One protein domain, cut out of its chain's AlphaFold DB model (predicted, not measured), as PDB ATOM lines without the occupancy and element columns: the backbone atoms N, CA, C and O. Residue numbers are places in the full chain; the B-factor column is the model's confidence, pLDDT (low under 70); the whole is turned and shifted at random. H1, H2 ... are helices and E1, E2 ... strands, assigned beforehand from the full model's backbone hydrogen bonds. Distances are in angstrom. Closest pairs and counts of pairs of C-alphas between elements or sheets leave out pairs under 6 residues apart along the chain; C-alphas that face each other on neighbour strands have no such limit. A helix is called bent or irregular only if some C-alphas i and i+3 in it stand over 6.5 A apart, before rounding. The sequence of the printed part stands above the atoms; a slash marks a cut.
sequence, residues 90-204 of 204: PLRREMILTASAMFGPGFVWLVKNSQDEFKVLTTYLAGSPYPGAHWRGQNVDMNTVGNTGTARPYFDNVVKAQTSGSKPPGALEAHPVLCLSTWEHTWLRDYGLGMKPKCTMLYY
ATOM      1  N   PRO A  90      -3.893  19.373  -6.716       71.00
ATOM      2  CA  PRO A  90      -3.869  18.709  -8.020       71.00
ATOM      3  C   PRO A  90      -3.181  19.555  -9.098       71.00
ATOM      4  O   PRO A  90      -2.342  19.038  -9.831       71.00
ATOM      5  N   LEU A  91      -3.477  20.858  -9.147       70.56
ATOM      6  CA  LEU A  91      -2.895  21.791 -10.116       70.56
ATOM      7  C   LEU A  91      -1.392  21.970  -9.882       70.56
ATOM      8  O   LEU A  91      -0.590  21.958 -10.812       70.56
ATOM      9  N   ARG A  92      -0.993  22.075  -8.616       72.12
ATOM     10  CA  ARG A  92       0.400  22.113  -8.190       72.12
ATOM     11  C   ARG A  92       1.122  20.840  -8.618       72.12
ATOM     12  O   ARG A  92       2.203  20.920  -9.194       72.12
ATOM     13  N   ARG A  93       0.528  19.670  -8.375       74.19
ATOM     14  CA  ARG A  93       1.096  18.388  -8.800       74.19
ATOM     15  C   ARG A  93       1.228  18.315 -10.318       74.19
ATOM     16  O   ARG A  93       2.264  17.867 -10.794       74.19
ATOM     17  N   GLU A  94       0.236  18.779 -11.068       78.88
ATOM     18  CA  GLU A  94       0.288  18.844 -12.530       78.88
ATOM     19  C   GLU A  94       1.409  19.766 -13.021       78.88
ATOM     20  O   GLU A  94       2.182  19.364 -13.889       78.88
ATOM     21  N   MET A  95       1.571  20.951 -12.423       80.50
ATOM     22  CA  MET A  95       2.674  21.860 -12.746       80.50
ATOM     23  C   MET A  95       4.037  21.222 -12.457       80.50
ATOM     24  O   MET A  95       4.942  21.320 -13.281       80.50
ATOM     25  N   ILE A  96       4.181  20.524 -11.325       79.94
ATOM     26  CA  ILE A  96       5.418  19.824 -10.952       79.94
ATOM     27  C   ILE A  96       5.716  18.672 -11.914       79.94
ATOM     28  O   ILE A  96       6.843  18.540 -12.388       79.94
ATOM     29  N   LEU A  97       4.715  17.840 -12.209       80.81
ATOM     30  CA  LEU A  97       4.857  16.711 -13.125       80.81
ATOM     31  C   LEU A  97       5.228  17.202 -14.522       80.81
ATOM     32  O   LEU A  97       6.173  16.690 -15.113       80.81
ATOM     33  N   THR A  98       4.560  18.252 -14.994       81.44
ATOM     34  CA  THR A  98       4.863  18.911 -16.265       81.44
ATOM     35  C   THR A  98       6.289  19.465 -16.279       81.44
ATOM     36  O   THR A  98       7.038  19.185 -17.211       81.44
ATOM     37  N   ALA A  99       6.717  20.154 -15.216       81.88
ATOM     38  CA  ALA A  99       8.089  20.650 -15.084       81.88
ATOM     39  C   ALA A  99       9.127  19.514 -15.088       81.88
ATOM     40  O   ALA A  99      10.187  19.651 -15.689       81.88
ATOM     41  N   SER A 100       8.820  18.377 -14.452       78.38
ATOM     42  CA  SER A 100       9.711  17.208 -14.425       78.38
ATOM     43  C   SER A 100       9.766  16.456 -15.758       78.38
ATOM     44  O   SER A 100      10.793  15.865 -16.086       78.38
ATOM     45  N   ALA A 101       8.678  16.501 -16.531       80.12
ATOM     46  CA  ALA A 101       8.595  15.914 -17.862       80.12
ATOM     47  C   ALA A 101       9.306  16.774 -18.919       80.12
ATOM     48  O   ALA A 101       9.720  16.252 -19.956       80.12
ATOM     49  N   MET A 102       9.478  18.077 -18.670       76.88
ATOM     50  CA  MET A 102      10.231  18.958 -19.557       76.88
ATOM     51  C   MET A 102      11.716  18.588 -19.563       76.88
ATOM     52  O   MET A 102      12.473  18.836 -18.621       76.88
ATOM     53  N   PHE A 103      12.155  18.019 -20.682       71.75
ATOM     54  CA  PHE A 103      13.564  17.774 -20.937       71.75
ATOM     55  C   PHE A 103      14.234  19.046 -21.475       71.75
ATOM     56  O   PHE A 103      14.205  19.318 -22.671       71.75
ATOM     57  N   GLY A 104      14.816  19.842 -20.576       76.75
ATOM     58  CA  GLY A 104      15.615  21.026 -20.916       76.75
ATOM     59  C   GLY A 104      15.140  22.320 -20.241       76.75
ATOM     60  O   GLY A 104      14.146  22.308 -19.508       76.75
ATOM     61  N   PRO A 105      15.859  23.434 -20.463       83.19
ATOM     62  CA  PRO A 105      15.540  24.724 -19.863       83.19
ATOM     63  C   PRO A 105      14.295  25.363 -20.484       83.19
ATOM     64  O   PRO A 105      14.099  25.368 -21.705       83.19
ATOM     65  N   GLY A 106      13.469  25.959 -19.632       85.50
ATOM     66  CA  GLY A 106      12.262  26.658 -20.035       85.50
ATOM     67  C   GLY A 106      11.477  27.186 -18.842       85.50
ATOM     68  O   GLY A 106      12.008  27.384 -17.745       85.50
ATOM     69  N   PHE A 107      10.195  27.419 -19.082       85.06
ATOM     70  CA  PHE A 107       9.265  27.950 -18.101       85.06
ATOM     71  C   PHE A 107       7.946  27.182 -18.146       85.06
ATOM     72  O   PHE A 107       7.445  26.832 -19.218       85.06
ATOM     73  N   VAL A 108       7.375  26.953 -16.968       84.69
ATOM     74  CA  VAL A 108       6.013  26.444 -16.797       84.69
ATOM     75  C   VAL A 108       5.153  27.580 -16.276       84.69
ATOM     76  O   VAL A 108       5.433  28.165 -15.231       84.69
ATOM     77  N   TRP A 109       4.096  27.889 -17.009       83.44
ATOM     78  CA  TRP A 109       3.193  28.990 -16.733       83.44
ATOM     79  C   TRP A 109       1.846  28.455 -16.285       83.44
ATOM     80  O   TRP A 109       1.293  27.537 -16.891       83.44
ATOM     81  N   LEU A 110       1.286  29.087 -15.261       82.56
ATOM     82  CA  LEU A 110      -0.140  29.017 -15.004       82.56
ATOM     83  C   LEU A 110      -0.798  30.194 -15.709       82.56
ATOM     84  O   LEU A 110      -0.538  31.352 -15.372       82.56
ATOM     85  N   VAL A 111      -1.636  29.899 -16.690       82.44
ATOM     86  CA  VAL A 111      -2.303  30.900 -17.515       82.44
ATOM     87  C   VAL A 111      -3.785  30.907 -17.187       82.44
ATOM     88  O   VAL A 111      -4.427  29.859 -17.154       82.44
ATOM     89  N   LYS A 112      -4.324  32.104 -16.967       79.44
ATOM     90  CA  LYS A 112      -5.749  32.347 -16.789       79.44
ATOM     91  C   LYS A 112      -6.344  32.866 -18.094       79.44
ATOM     92  O   LYS A 112      -5.799  33.786 -18.702       79.44
ATOM     93  N   ASN A 113      -7.438  32.259 -18.528       75.81
ATOM     94  CA  ASN A 113      -8.209  32.690 -19.688       75.81
ATOM     95  C   ASN A 113      -9.197  33.819 -19.312       75.81
ATOM     96  O   ASN A 113      -9.530  33.987 -18.141       75.81
ATOM     97  N   SER A 114      -9.746  34.534 -20.298       72.19
ATOM     98  CA  SER A 114     -10.852  35.493 -20.135       72.19
ATOM     99  C   SER A 114     -12.133  34.874 -19.558       72.19
ATOM    100  O   SER A 114     -12.983  35.585 -19.034       72.19
ATOM    101  N   GLN A 115     -12.264  33.548 -19.640       74.62
ATOM    102  CA  GLN A 115     -13.351  32.760 -19.048       74.62
ATOM    103  C   GLN A 115     -13.042  32.289 -17.615       74.62
ATOM    104  O   GLN A 115     -13.697  31.382 -17.116       74.62
ATOM    105  N   ASP A 116     -12.017  32.853 -16.971       72.69
ATOM    106  CA  ASP A 116     -11.548  32.483 -15.630       72.69
ATOM    107  C   ASP A 116     -11.076  31.024 -15.464       72.69
ATOM    108  O   ASP A 116     -10.817  30.564 -14.353       72.69
ATOM    109  N   GLU A 117     -10.864  30.311 -16.570       74.62
ATOM    110  CA  GLU A 117     -10.266  28.977 -16.573       74.62
ATOM    111  C   GLU A 117      -8.741  29.037 -16.453       74.62
ATOM    112  O   GLU A 117      -8.081  29.843 -17.118       74.62
ATOM    113  N   PHE A 118      -8.175  28.124 -15.663       79.56
ATOM    114  CA  PHE A 118      -6.732  27.961 -15.514       79.56
ATOM    115  C   PHE A 118      -6.215  26.821 -16.385       79.56
ATOM    116  O   PHE A 118      -6.786  25.731 -16.403       79.56
ATOM    117  N   LYS A 119      -5.111  27.064 -17.092       77.50
ATOM    118  CA  LYS A 119      -4.406  26.060 -17.893       77.50
ATOM    119  C   LYS A 119      -2.910  26.132 -17.630       77.50
ATOM    120  O   LYS A 119      -2.347  27.221 -17.500       77.50
ATOM    121  N   VAL A 120      -2.272  24.966 -17.570       81.31
ATOM    122  CA  VAL A 120      -0.814  24.856 -17.508       81.31
ATOM    123  C   VAL A 120      -0.266  24.951 -18.927       81.31
ATOM    124  O   VAL A 120      -0.728  24.259 -19.833       81.31
ATOM    125  N   LEU A 121       0.707  25.834 -19.128       83.12
ATOM    126  CA  LEU A 121       1.360  26.044 -20.413       83.12
ATOM    127  C   LEU A 121       2.872  25.977 -20.237       83.12
ATOM    128  O   LEU A 121       3.443  26.657 -19.392       83.12
ATOM    129  N   THR A 122       3.530  25.170 -21.056       84.75
ATOM    130  CA  THR A 122       4.988  25.063 -21.093       84.75
ATOM    131  C   THR A 122       5.546  25.928 -22.204       84.75
ATOM    132  O   THR A 122       4.963  26.001 -23.283       84.75
ATOM    133  N   THR A 123       6.690  26.559 -21.964       84.50
ATOM    134  CA  THR A 123       7.481  27.225 -23.001       84.50
ATOM    135  C   THR A 123       8.933  26.804 -22.864       84.50
ATOM    136  O   THR A 123       9.525  26.957 -21.795       84.50
ATOM    137  N   TYR A 124       9.529  26.302 -23.937       83.19
ATOM    138  CA  TYR A 124      10.954  25.999 -23.977       83.19
ATOM    139  C   TYR A 124      11.766  27.278 -24.189       83.19
ATOM    140  O   TYR A 124      11.331  28.188 -24.896       83.19
ATOM    141  N   LEU A 125      12.960  27.338 -23.595       84.00
ATOM    142  CA  LEU A 125      13.900  28.451 -23.741       84.00
ATOM    143  C   LEU A 125      13.264  29.814 -23.405       84.00
ATOM    144  O   LEU A 125      12.875  30.052 -22.266       84.00
ATOM    145  N   ALA A 126      13.191  30.712 -24.391       78.50
ATOM    146  CA  ALA A 126      12.681  32.075 -24.276       78.50
ATOM    147  C   ALA A 126      11.280  32.226 -24.901       78.50
ATOM    148  O   ALA A 126      10.923  33.304 -25.385       78.50
ATOM    149  N   GLY A 127      10.505  31.139 -24.944       78.88
ATOM    150  CA  GLY A 127       9.125  31.179 -25.404       78.88
ATOM    151  C   GLY A 127       8.236  32.043 -24.507       78.88
ATOM    152  O   GLY A 127       8.511  32.230 -23.323       78.88
ATOM    153  N   SER A 128       7.168  32.594 -25.082       80.12
ATOM    154  CA  SER A 128       6.282  33.540 -24.397       80.12
ATOM    155  C   SER A 128       4.859  32.987 -24.269       80.12
ATOM    156  O   SER A 128       4.306  32.528 -25.271       80.12
ATOM    157  N   PRO A 129       4.229  33.070 -23.079       79.25
ATOM    158  CA  PRO A 129       2.851  32.621 -22.873       79.25
ATOM    159  C   PRO A 129       1.820  33.593 -23.468       79.25
ATOM    160  O   PRO A 129       0.635  33.272 -23.543       79.25
ATOM    161  N   TYR A 130       2.243  34.797 -23.870       78.69
ATOM    162  CA  TYR A 130       1.329  35.828 -24.344       78.69
ATOM    163  C   TYR A 130       0.793  35.506 -25.747       78.69
ATOM    164  O   TYR A 130       1.573  35.237 -26.665       78.69
ATOM    165  N   PRO A 131      -0.522  35.660 -25.989       70.06
ATOM    166  CA  PRO A 131      -1.136  35.334 -27.280       70.06
ATOM    167  C   PRO A 131      -0.653  36.264 -28.406       70.06
ATOM    168  O   PRO A 131      -0.578  35.870 -29.572       70.06
ATOM    169  N   GLY A 132      -0.251  37.496 -28.070       65.69
ATOM    170  CA  GLY A 132       0.392  38.427 -29.007       65.69
ATOM    171  C   GLY A 132       1.773  37.969 -29.490       65.69
ATOM    172  O   GLY A 132       2.224  38.408 -30.544       65.69
ATOM    173  N   ALA A 133       2.415  37.047 -28.770       67.75
ATOM    174  CA  ALA A 133       3.721  36.479 -29.085       67.75
ATOM    175  C   ALA A 133       3.630  35.009 -29.544       67.75
ATOM    176  O   ALA A 133       4.608  34.272 -29.441       67.75
ATOM    177  N   HIS A 134       2.485  34.576 -30.093       66.69
ATOM    178  CA  HIS A 134       2.235  33.180 -30.494       66.69
ATOM    179  C   HIS A 134       3.266  32.606 -31.486       66.69
ATOM    180  O   HIS A 134       3.560  31.414 -31.434       66.69
ATOM    181  N   TRP A 135       3.909  33.440 -32.317       66.62
ATOM    182  CA  TRP A 135       5.045  33.049 -33.178       66.62
ATOM    183  C   TRP A 135       6.280  32.538 -32.411       66.62
ATOM    184  O   TRP A 135       7.228  32.014 -33.001       66.62
ATOM    185  N   ARG A 136       6.299  32.743 -31.093       70.25
ATOM    186  CA  ARG A 136       7.327  32.317 -30.145       70.25
ATOM    187  C   ARG A 136       6.705  31.563 -28.963       70.25
ATOM    188  O   ARG A 136       7.283  31.553 -27.887       70.25
ATOM    189  N   GLY A 137       5.550  30.916 -29.148       68.69
ATOM    190  CA  GLY A 137       4.917  30.124 -28.086       68.69
ATOM    191  C   GLY A 137       5.775  28.944 -27.609       68.69
ATOM    192  O   GLY A 137       5.746  28.625 -26.431       68.69
ATOM    193  N   GLN A 138       6.572  28.335 -28.505       76.88
ATOM    194  CA  GLN A 138       7.578  27.292 -28.208       76.88
ATOM    195  C   GLN A 138       7.123  26.267 -27.152       76.88
ATOM    196  O   GLN A 138       7.844  25.984 -26.200       76.88
ATOM    197  N   ASN A 139       5.909  25.733 -27.290       74.81
ATOM    198  CA  ASN A 139       5.295  24.871 -26.277       74.81
ATOM    199  C   ASN A 139       5.769  23.413 -26.317       74.81
ATOM    200  O   ASN A 139       5.610  22.694 -25.332       74.81
ATOM    201  N   VAL A 140       6.352  22.992 -27.439       76.19
ATOM    202  CA  VAL A 140       6.846  21.637 -27.692       76.19
ATOM    203  C   VAL A 140       8.294  21.714 -28.173       76.19
ATOM    204  O   VAL A 140       8.617  22.536 -29.033       76.19
ATOM    205  N   ASP A 141       9.157  20.852 -27.637       77.19
ATOM    206  CA  ASP A 141      10.525  20.690 -28.127       77.19
ATOM    207  C   ASP A 141      10.530  19.903 -29.444       77.19
ATOM    208  O   ASP A 141      10.168  18.728 -29.491       77.19
ATOM    209  N   MET A 142      10.968  20.553 -30.524       72.06
ATOM    210  CA  MET A 142      10.971  19.953 -31.857       72.06
ATOM    211  C   MET A 142      12.122  18.956 -32.091       72.06
ATOM    212  O   MET A 142      12.090  18.222 -33.075       72.06
ATOM    213  N   ASN A 143      13.114  18.890 -31.196       75.06
ATOM    214  CA  ASN A 143      14.247  17.967 -31.328       75.06
ATOM    215  C   ASN A 143      13.918  16.536 -30.876       75.06
ATOM    216  O   ASN A 143      14.621  15.597 -31.246       75.06
ATOM    217  N   THR A 144      12.859  16.356 -30.084       69.88
ATOM    218  CA  THR A 144      12.458  15.054 -29.520       69.88
ATOM    219  C   THR A 144      11.256  14.438 -30.235       69.88
ATOM    220  O   THR A 144      10.952  13.256 -30.070       69.88
ATOM    221  N   VAL A 145      10.583  15.218 -31.079       68.62
ATOM    222  CA  VAL A 145       9.390  14.800 -31.816       68.62
ATOM    223  C   VAL A 145       9.800  14.237 -33.176       68.62
ATOM    224  O   VAL A 145      10.124  14.951 -34.120       68.62
ATOM    225  N   GLY A 146       9.815  12.909 -33.288       63.38
ATOM    226  CA  GLY A 146      10.061  12.241 -34.567       63.38
ATOM    227  C   GLY A 146       8.988  12.566 -35.620       63.38
ATOM    228  O   GLY A 146       7.893  13.028 -35.301       63.38
ATOM    229  N   ASN A 147       9.265  12.243 -36.888       62.31
ATOM    230  CA  ASN A 147       8.357  12.441 -38.039       62.31
ATOM    231  C   ASN A 147       6.961  11.774 -37.878       62.31
ATOM    232  O   ASN A 147       6.001  12.087 -38.587       62.31
ATOM    233  N   THR A 148       6.834  10.826 -36.950       62.78
ATOM    234  CA  THR A 148       5.593  10.108 -36.616       62.78
ATOM    235  C   THR A 148       4.935  10.576 -35.310       62.78
ATOM    236  O   THR A 148       3.881  10.058 -34.960       62.78
ATOM    237  N   GLY A 149       5.531  11.536 -34.592       67.19
ATOM    238  CA  GLY A 149       5.039  12.057 -33.312       67.19
ATOM    239  C   GLY A 149       4.240  13.360 -33.435       67.19
ATOM    240  O   GLY A 149       3.644  13.665 -34.467       67.19
ATOM    241  N   THR A 150       4.268  14.179 -32.382       63.53
ATOM    242  CA  THR A 150       3.578  15.485 -32.305       63.53
ATOM    243  C   THR A 150       4.119  16.542 -33.282       63.53
ATOM    244  O   THR A 150       3.512  17.599 -33.437       63.53
ATOM    245  N   ALA A 151       5.205  16.240 -34.005       61.38
ATOM    246  CA  ALA A 151       5.774  17.088 -35.048       61.38
ATOM    247  C   ALA A 151       4.798  17.331 -36.210       61.38
ATOM    248  O   ALA A 151       4.657  18.456 -36.678       61.38
ATOM    249  N   ARG A 152       4.096  16.282 -36.662       65.62
ATOM    250  CA  ARG A 152       3.147  16.346 -37.789       65.62
ATOM    251  C   ARG A 152       1.998  17.334 -37.545       65.62
ATOM    252  O   ARG A 152       1.877  18.278 -38.321       65.62
ATOM    253  N   PRO A 153       1.213  17.204 -36.454       65.44
ATOM    254  CA  PRO A 153       0.161  18.172 -36.157       65.44
ATOM    255  C   PRO A 153       0.715  19.573 -35.862       65.44
ATOM    256  O   PRO A 153       0.031  20.554 -36.136       65.44
ATOM    257  N   TYR A 154       1.948  19.705 -35.352       66.00
ATOM    258  CA  TYR A 154       2.598  21.010 -35.202       66.00
ATOM    259  C   TYR A 154       2.860  21.679 -36.558       66.00
ATOM    260  O   TYR A 154       2.444  22.819 -36.748       66.00
ATOM    261  N   PHE A 155       3.476  20.981 -37.519       65.88
ATOM    262  CA  PHE A 155       3.696  21.526 -38.863       65.88
ATOM    263  C   PHE A 155       2.374  21.865 -39.560       65.88
ATOM    264  O   PHE A 155       2.256  22.954 -40.121       65.88
ATOM    265  N   ASP A 156       1.355  21.009 -39.442       67.81
ATOM    266  CA  ASP A 156       0.023  21.278 -39.993       67.81
ATOM    267  C   ASP A 156      -0.612  22.537 -39.380       67.81
ATOM    268  O   ASP A 156      -1.209  23.349 -40.090       67.81
ATOM    269  N   ASN A 157      -0.466  22.736 -38.067       64.50
ATOM    270  CA  ASN A 157      -1.009  23.897 -37.364       64.50
ATOM    271  C   ASN A 157      -0.208  25.182 -37.624       64.50
ATOM    272  O   ASN A 157      -0.806  26.247 -37.741       64.50
ATOM    273  N   VAL A 158       1.121  25.106 -37.767       63.59
ATOM    274  CA  VAL A 158       1.978  26.256 -38.110       63.59
ATOM    275  C   VAL A 158       1.723  26.724 -39.542       63.59
ATOM    276  O   VAL A 158       1.574  27.924 -39.770       63.59
ATOM    277  N   VAL A 159       1.604  25.795 -40.495       63.25
ATOM    278  CA  VAL A 159       1.253  26.119 -41.887       63.25
ATOM    279  C   VAL A 159      -0.143  26.744 -41.958       63.25
ATOM    280  O   VAL A 159      -0.342  27.728 -42.668       63.25
ATOM    281  N   LYS A 160      -1.103  26.246 -41.165       60.44
ATOM    282  CA  LYS A 160      -2.440  26.856 -41.041       60.44
ATOM    283  C   LYS A 160      -2.428  28.221 -40.344       60.44
ATOM    284  O   LYS A 160      -3.247  29.062 -40.687       60.44
ATOM    285  N   ALA A 161      -1.521  28.467 -39.400       57.31
ATOM    286  CA  ALA A 161      -1.397  29.757 -38.717       57.31
ATOM    287  C   ALA A 161      -0.720  30.836 -39.587       57.31
ATOM    288  O   ALA A 161      -1.010  32.020 -39.433       57.31
ATOM    289  N   GLN A 162       0.146  30.445 -40.532       55.31
ATOM    290  CA  GLN A 162       0.804  31.362 -41.476       55.31
ATOM    291  C   GLN A 162      -0.149  32.027 -42.480       55.31
ATOM    292  O   GLN A 162       0.210  33.052 -43.058       55.31
ATOM    293  N   THR A 163      -1.356  31.497 -42.683       55.91
ATOM    294  CA  THR A 163      -2.319  32.042 -43.655       55.91
ATOM    295  C   THR A 163      -3.241  33.122 -43.078       55.91
ATOM    296  O   THR A 163      -3.918  33.808 -43.843       55.91
ATOM    297  N   SER A 164      -3.254  33.344 -41.758       48.59
ATOM    298  CA  SER A 164      -4.137  34.317 -41.102       48.59
ATOM    299  C   SER A 164      -3.369  35.537 -40.576       48.59
ATOM    300  O   SER A 164      -2.684  35.462 -39.561       48.59
ATOM    301  N   GLY A 165      -3.532  36.695 -41.227       53.00
ATOM    302  CA  GLY A 165      -2.951  37.993 -40.826       53.00
ATOM    303  C   GLY A 165      -3.578  38.648 -39.582       53.00
ATOM    304  O   GLY A 165      -3.363  39.826 -39.318       53.00
ATOM    305  N   SER A 166      -4.363  37.899 -38.816       55.00
ATOM    306  CA  SER A 166      -4.986  38.293 -37.553       55.00
ATOM    307  C   SER A 166      -4.723  37.170 -36.558       55.00
ATOM    308  O   SER A 166      -4.620  36.022 -36.991       55.00
ATOM    309  N   LYS A 167      -4.630  37.498 -35.253       54.19
ATOM    310  CA  LYS A 167      -4.584  36.523 -34.141       54.19
ATOM    311  C   LYS A 167      -5.406  35.289 -34.547       54.19
ATOM    312  O   LYS A 167      -6.559  35.508 -34.941       54.19
ATOM    313  N   PRO A 168      -4.845  34.061 -34.526       52.94
ATOM    314  CA  PRO A 168      -5.571  32.897 -35.012       52.94
ATOM    315  C   PRO A 168      -6.949  32.892 -34.338       52.94
ATOM    316  O   PRO A 168      -7.008  33.075 -33.117       52.94
ATOM    317  N   PRO A 169      -8.054  32.831 -35.101       41.78
ATOM    318  CA  PRO A 169      -9.392  32.942 -34.535       41.78
ATOM    319  C   PRO A 169      -9.559  31.852 -33.467       41.78
ATOM    320  O   PRO A 169      -9.489  30.668 -33.781       41.78
ATOM    321  N   GLY A 170      -9.681  32.257 -32.196       49.66
ATOM    322  CA  GLY A 170      -9.617  31.358 -31.031       49.66
ATOM    323  C   GLY A 170      -8.392  31.524 -30.119       49.66
ATOM    324  O   GLY A 170      -8.289  30.807 -29.125       49.66
ATOM    325  N   ALA A 171      -7.481  32.465 -30.396       53.75
ATOM    326  CA  ALA A 171      -6.430  32.881 -29.466       53.75
ATOM    327  C   ALA A 171      -7.053  33.589 -28.253       53.75
ATOM    328  O   ALA A 171      -7.182  34.813 -28.214       53.75
ATOM    329  N   LEU A 172      -7.486  32.778 -27.296       56.47
ATOM    330  CA  LEU A 172      -7.956  33.188 -25.984       56.47
ATOM    331  C   LEU A 172      -6.929  34.117 -25.320       56.47
ATOM    332  O   LEU A 172      -5.718  33.894 -25.426       56.47
ATOM    333  N   GLU A 173      -7.405  35.182 -24.668       66.25
ATOM    334  CA  GLU A 173      -6.530  36.081 -23.918       66.25
ATOM    335  C   GLU A 173      -5.951  35.325 -22.724       66.25
ATOM    336  O   GLU A 173      -6.616  35.066 -21.726       66.25
ATOM    337  N   ALA A 174      -4.706  34.894 -22.895       70.12
ATOM    338  CA  ALA A 174      -3.924  34.188 -21.906       70.12
ATOM    339  C   ALA A 174      -3.193  35.204 -21.019       70.12
ATOM    340  O   ALA A 174      -2.253  35.866 -21.468       70.12
ATOM    341  N   HIS A 175      -3.616  35.315 -19.760       79.94
ATOM    342  CA  HIS A 175      -2.949  36.117 -18.740       79.94
ATOM    343  C   HIS A 175      -2.076  35.213 -17.856       79.94
ATOM    344  O   HIS A 175      -2.619  34.379 -17.127       79.94
ATOM    345  N   PRO A 176      -0.736  35.323 -17.908       81.12
ATOM    346  CA  PRO A 176       0.135  34.538 -17.039       81.12
ATOM    347  C   PRO A 176      -0.004  35.013 -15.586       81.12
ATOM    348  O   PRO A 176       0.162  36.194 -15.293       81.12
ATOM    349  N   VAL A 177      -0.313  34.083 -14.684       81.12
ATOM    350  CA  VAL A 177      -0.533  34.345 -13.249       81.12
ATOM    351  C   VAL A 177       0.633  33.839 -12.402       81.12
ATOM    352  O   VAL A 177       1.026  34.495 -11.442       81.12
ATOM    353  N   LEU A 178       1.204  32.686 -12.761       80.56
ATOM    354  CA  LEU A 178       2.358  32.094 -12.080       80.56
ATOM    355  C   LEU A 178       3.375  31.612 -13.112       80.56
ATOM    356  O   LEU A 178       2.996  31.108 -14.169       80.56
ATOM    357  N   CYS A 179       4.657  31.741 -12.783       81.69
ATOM    358  CA  CYS A 179       5.766  31.243 -13.584       81.69
ATOM    359  C   CYS A 179       6.705  30.417 -12.709       81.69
ATOM    360  O   CYS A 179       7.059  30.835 -11.606       81.69
ATOM    361  N   LEU A 180       7.114  29.261 -13.218       81.44
ATOM    362  CA  LEU A 180       8.140  28.416 -12.635       81.44
ATOM    363  C   LEU A 180       9.277  28.254 -13.643       81.44
ATOM    364  O   LEU A 180       9.064  27.781 -14.760       81.44
ATOM    365  N   SER A 181      10.482  28.657 -13.240       83.69
ATOM    366  CA  SER A 181      11.701  28.480 -14.031       83.69
ATOM    367  C   SER A 181      12.238  27.061 -13.861       83.69
ATOM    368  O   SER A 181      12.398  26.597 -12.733       83.69
ATOM    369  N   THR A 182      12.534  26.377 -14.969       83.25
ATOM    370  CA  THR A 182      13.204  25.062 -14.957       83.25
ATOM    371  C   THR A 182      14.690  25.149 -15.311       83.25
ATOM    372  O   THR A 182      15.364  24.123 -15.434       83.25
ATOM    373  N   TRP A 183      15.222  26.362 -15.465       83.44
ATOM    374  CA  TRP A 183      16.599  26.600 -15.882       83.44
ATOM    375  C   TRP A 183      17.624  26.124 -14.854       83.44
ATOM    376  O   TRP A 183      17.509  26.393 -13.667       83.44
ATOM    377  N   GLU A 184      18.695  25.486 -15.321       82.94
ATOM    378  CA  GLU A 184      19.736  24.907 -14.471       82.94
ATOM    379  C   GLU A 184      20.375  25.938 -13.531       82.94
ATOM    380  O   GLU A 184      20.665  25.619 -12.384       82.94
ATOM    381  N   HIS A 185      20.546  27.191 -13.965       80.38
ATOM    382  CA  HIS A 185      21.137  28.238 -13.124       80.38
ATOM    383  C   HIS A 185      20.300  28.572 -11.881       80.38
ATOM    384  O   HIS A 185      20.846  29.123 -10.932       80.38
ATOM    385  N   THR A 186      19.003  28.236 -11.855       82.88
ATOM    386  CA  THR A 186      18.151  28.509 -10.691       82.88
ATOM    387  C   THR A 186      18.203  27.416  -9.638       82.88
ATOM    388  O   THR A 186      17.792  27.657  -8.515       82.88
ATOM    389  N   TRP A 187      18.655  26.206  -9.970       79.88
ATOM    390  CA  TRP A 187      18.555  25.076  -9.044       79.88
ATOM    391  C   TRP A 187      19.799  24.197  -8.956       79.88
ATOM    392  O   TRP A 187      19.997  23.504  -7.961       79.88
ATOM    393  N   LEU A 188      20.674  24.216  -9.957       83.56
ATOM    394  CA  LEU A 188      21.837  23.336 -10.001       83.56
ATOM    395  C   LEU A 188      22.784  23.571  -8.819       83.56
ATOM    396  O   LEU A 188      23.353  22.614  -8.298       83.56
ATOM    397  N   ARG A 189      22.928  24.829  -8.388       83.31
ATOM    398  CA  ARG A 189      23.798  25.215  -7.272       83.31
ATOM    399  C   ARG A 189      23.308  24.663  -5.935       83.31
ATOM    400  O   ARG A 189      24.101  24.070  -5.213       83.31
ATOM    401  N   ASP A 190      22.022  24.838  -5.645       81.38
ATOM    402  CA  ASP A 190      21.445  24.496  -4.340       81.38
ATOM    403  C   ASP A 190      21.038  23.018  -4.235       81.38
ATOM    404  O   ASP A 190      21.084  22.436  -3.153       81.38
ATOM    405  N   TYR A 191      20.671  22.383  -5.352       79.62
ATOM    406  CA  TYR A 191      20.095  21.033  -5.352       79.62
ATOM    407  C   TYR A 191      20.963  19.975  -6.049       79.62
ATOM    408  O   TYR A 191      20.754  18.779  -5.836       79.62
ATOM    409  N   GLY A 192      21.947  20.377  -6.861       78.94
ATOM    410  CA  GLY A 192      22.836  19.463  -7.581       78.94
ATOM    411  C   GLY A 192      22.160  18.644  -8.696       78.94
ATOM    412  O   GLY A 192      20.952  18.691  -8.919       78.94
ATOM    413  N   LEU A 193      22.960  17.851  -9.422       68.88
ATOM    414  CA  LEU A 193      22.532  17.114 -10.627       68.88
ATOM    415  C   LEU A 193      21.556  15.951 -10.361       68.88
ATOM    416  O   LEU A 193      20.866  15.509 -11.276       68.88
ATOM    417  N   GLY A 194      21.481  15.448  -9.126       57.03
ATOM    418  CA  GLY A 194      20.686  14.263  -8.778       57.03
ATOM    419  C   GLY A 194      19.210  14.532  -8.470       57.03
ATOM    420  O   GLY A 194      18.503  13.609  -8.073       57.03
ATOM    421  N   MET A 195      18.748  15.785  -8.564       50.97
ATOM    422  CA  MET A 195      17.546  16.235  -7.851       50.97
ATOM    423  C   MET A 195      16.582  17.105  -8.677       50.97
ATOM    424  O   MET A 195      15.768  17.800  -8.075       50.97
ATOM    425  N   LYS A 196      16.569  17.026 -10.021       48.84
ATOM    426  CA  LYS A 196      15.511  17.668 -10.847       48.84
ATOM    427  C   LYS A 196      14.081  17.515 -10.276       48.84
ATOM    428  O   LYS A 196      13.358  18.505 -10.283       48.84
ATOM    429  N   PRO A 197      13.658  16.357  -9.723       47.09
ATOM    430  CA  PRO A 197      12.325  16.248  -9.124       47.09
ATOM    431  C   PRO A 197      12.165  16.922  -7.748       47.09
ATOM    432  O   PRO A 197      11.035  17.094  -7.310       47.09
ATOM    433  N   LYS A 198      13.242  17.293  -7.039       37.78
ATOM    434  CA  LYS A 198      13.190  17.843  -5.669       37.78
ATOM    435  C   LYS A 198      13.197  19.373  -5.587       37.78
ATOM    436  O   LYS A 198      12.674  19.890  -4.605       37.78
ATOM    437  N   CYS A 199      13.667  20.090  -6.607       43.44
ATOM    438  CA  CYS A 199      13.525  21.558  -6.692       43.44
ATOM    439  C   CYS A 199      12.059  22.007  -6.686       43.44
ATOM    440  O   CYS A 199      11.734  23.114  -6.278       43.44
ATOM    441  N   THR A 200      11.160  21.112  -7.092       46.44
ATOM    442  CA  THR A 200       9.709  21.293  -7.061       46.44
ATOM    443  C   THR A 200       9.035  20.678  -5.824       46.44
ATOM    444  O   THR A 200       7.834  20.870  -5.633       46.44
ATOM    445  N   MET A 201       9.776  19.960  -4.966       40.28
ATOM    446  CA  MET A 201       9.242  19.301  -3.761       40.28
ATOM    447  C   MET A 201       9.343  20.129  -2.471       40.28
ATOM    448  O   MET A 201       8.753  19.717  -1.476       40.28
ATOM    449  N   LEU A 202      10.008  21.291  -2.449       37.97
ATOM    450  CA  LEU A 202      10.161  22.099  -1.225       37.97
ATOM    451  C   LEU A 202       8.980  23.040  -0.913       37.97
ATOM    452  O   LEU A 202       9.159  24.185  -0.521       37.97
ATOM    453  N   TYR A 203       7.753  22.533  -1.029       35.44
ATOM    454  CA  TYR A 203       6.615  23.121  -0.311       35.44
ATOM    455  C   TYR A 203       5.884  22.007   0.450       35.44
ATOM    456  O   TYR A 203       4.838  21.516   0.020       35.44
ATOM    457  N   TYR A 204       6.489  21.557   1.543       30.81
ATOM    458  CA  TYR A 204       5.793  20.912   2.656       30.81
ATOM    459  C   TYR A 204       6.059  21.740   3.904       30.81
ATOM    460  O   TYR A 204       7.218  22.192   4.047       30.81
TER     461      TYR A 204
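Overview. This is residues 90 to 204 of the 204 residues of a protein of Colletotrichum fructicola (strain Nara gc5) (UniProt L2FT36). A strongly twisted sheet of three strands has one helix, H1, over one of its faces; from the edge strand E2 a wide loop with H2 and H3 swings away from the sheet and comes back to the other edge strand, E3. Beyond the end of E3, H4 and the tail of residues 192 to 204 lie at the other end of the longest axis from H3. The printed part has 115 residues, with four named helices and three named strands in the order H1 E1 E2 H2 H3 E3 H4; the sheet runs E2 E1 E3, antiparallel throughout, and the class is mixed, helices and strands. The whole is only just compact, close to loose, with a radius of gyration of the C-alphas of 15.6 A, and spans 46 by 36 by 23 A.

Arrangement. The inner strand E1, residues 106 to 112, forms a hairpin with E2, residues 118 to 124; they are antiparallel at 158 degrees, with N 109 and O 121 within hydrogen-bond range at 2.8 A. On the other side of E1 is E3, residues 175 to 181, antiparallel at 153 degrees, with N 110 and O 178 at 2.9 A. H1, residues 90 to 101, is on the sheet at a height of 9.4 A, making two layers, helix over sheet. It runs along the strands, at 19 degrees to E1 on the local plane, over E1 and only just over E2, on which 3 of its 12 C-alphas fall. The closest C-alphas of H1 and E1 are those of Ala 99 and Val 108, 6.4 A apart. H2, residues 131 to 136, and H3, residues 151 to 161, are apart and not on the sheet. E2, H2, H3 and E3 make a split strand-helix-strand unit, two strands running the same way with E1 between them, and its crossover is right-handed. H4, residues 184 to 191, is not on the sheet and is apart from H1. Each O i to N i+4 pair is within range in H1 and H3; H2 has 0 of 2, with 2 of 3 O i to N i+3 pairs, and H4 has 2 of 4.

Along the chain. E1 is 19.2 A long, E2 19.7 A, E3 17.2 A, H1 16.1 A and H3 15.0 A. H1 begins at C-alpha 90, (-3.869, 18.709, -8.020), and H4 ends at C-alpha 191, (20.095, 21.033, -5.352). H2, 9.4 A, is irregular, with C-alphas 132 and 135 8.2 A apart, as is H4, 9.9 A, with C-alphas 186 and 189 7.4 A apart.

Size, cuts and confidence. The C-alphas farthest apart, of Thr 163 and Tyr 204, are 48.3 A apart. The printed part has no cut; the links H2 to H3 and H3 to E3 are long. Mean pLDDT of the printed part is 70.1, and 47 residues are under 70, among them 144 to 173 and 193 to 204.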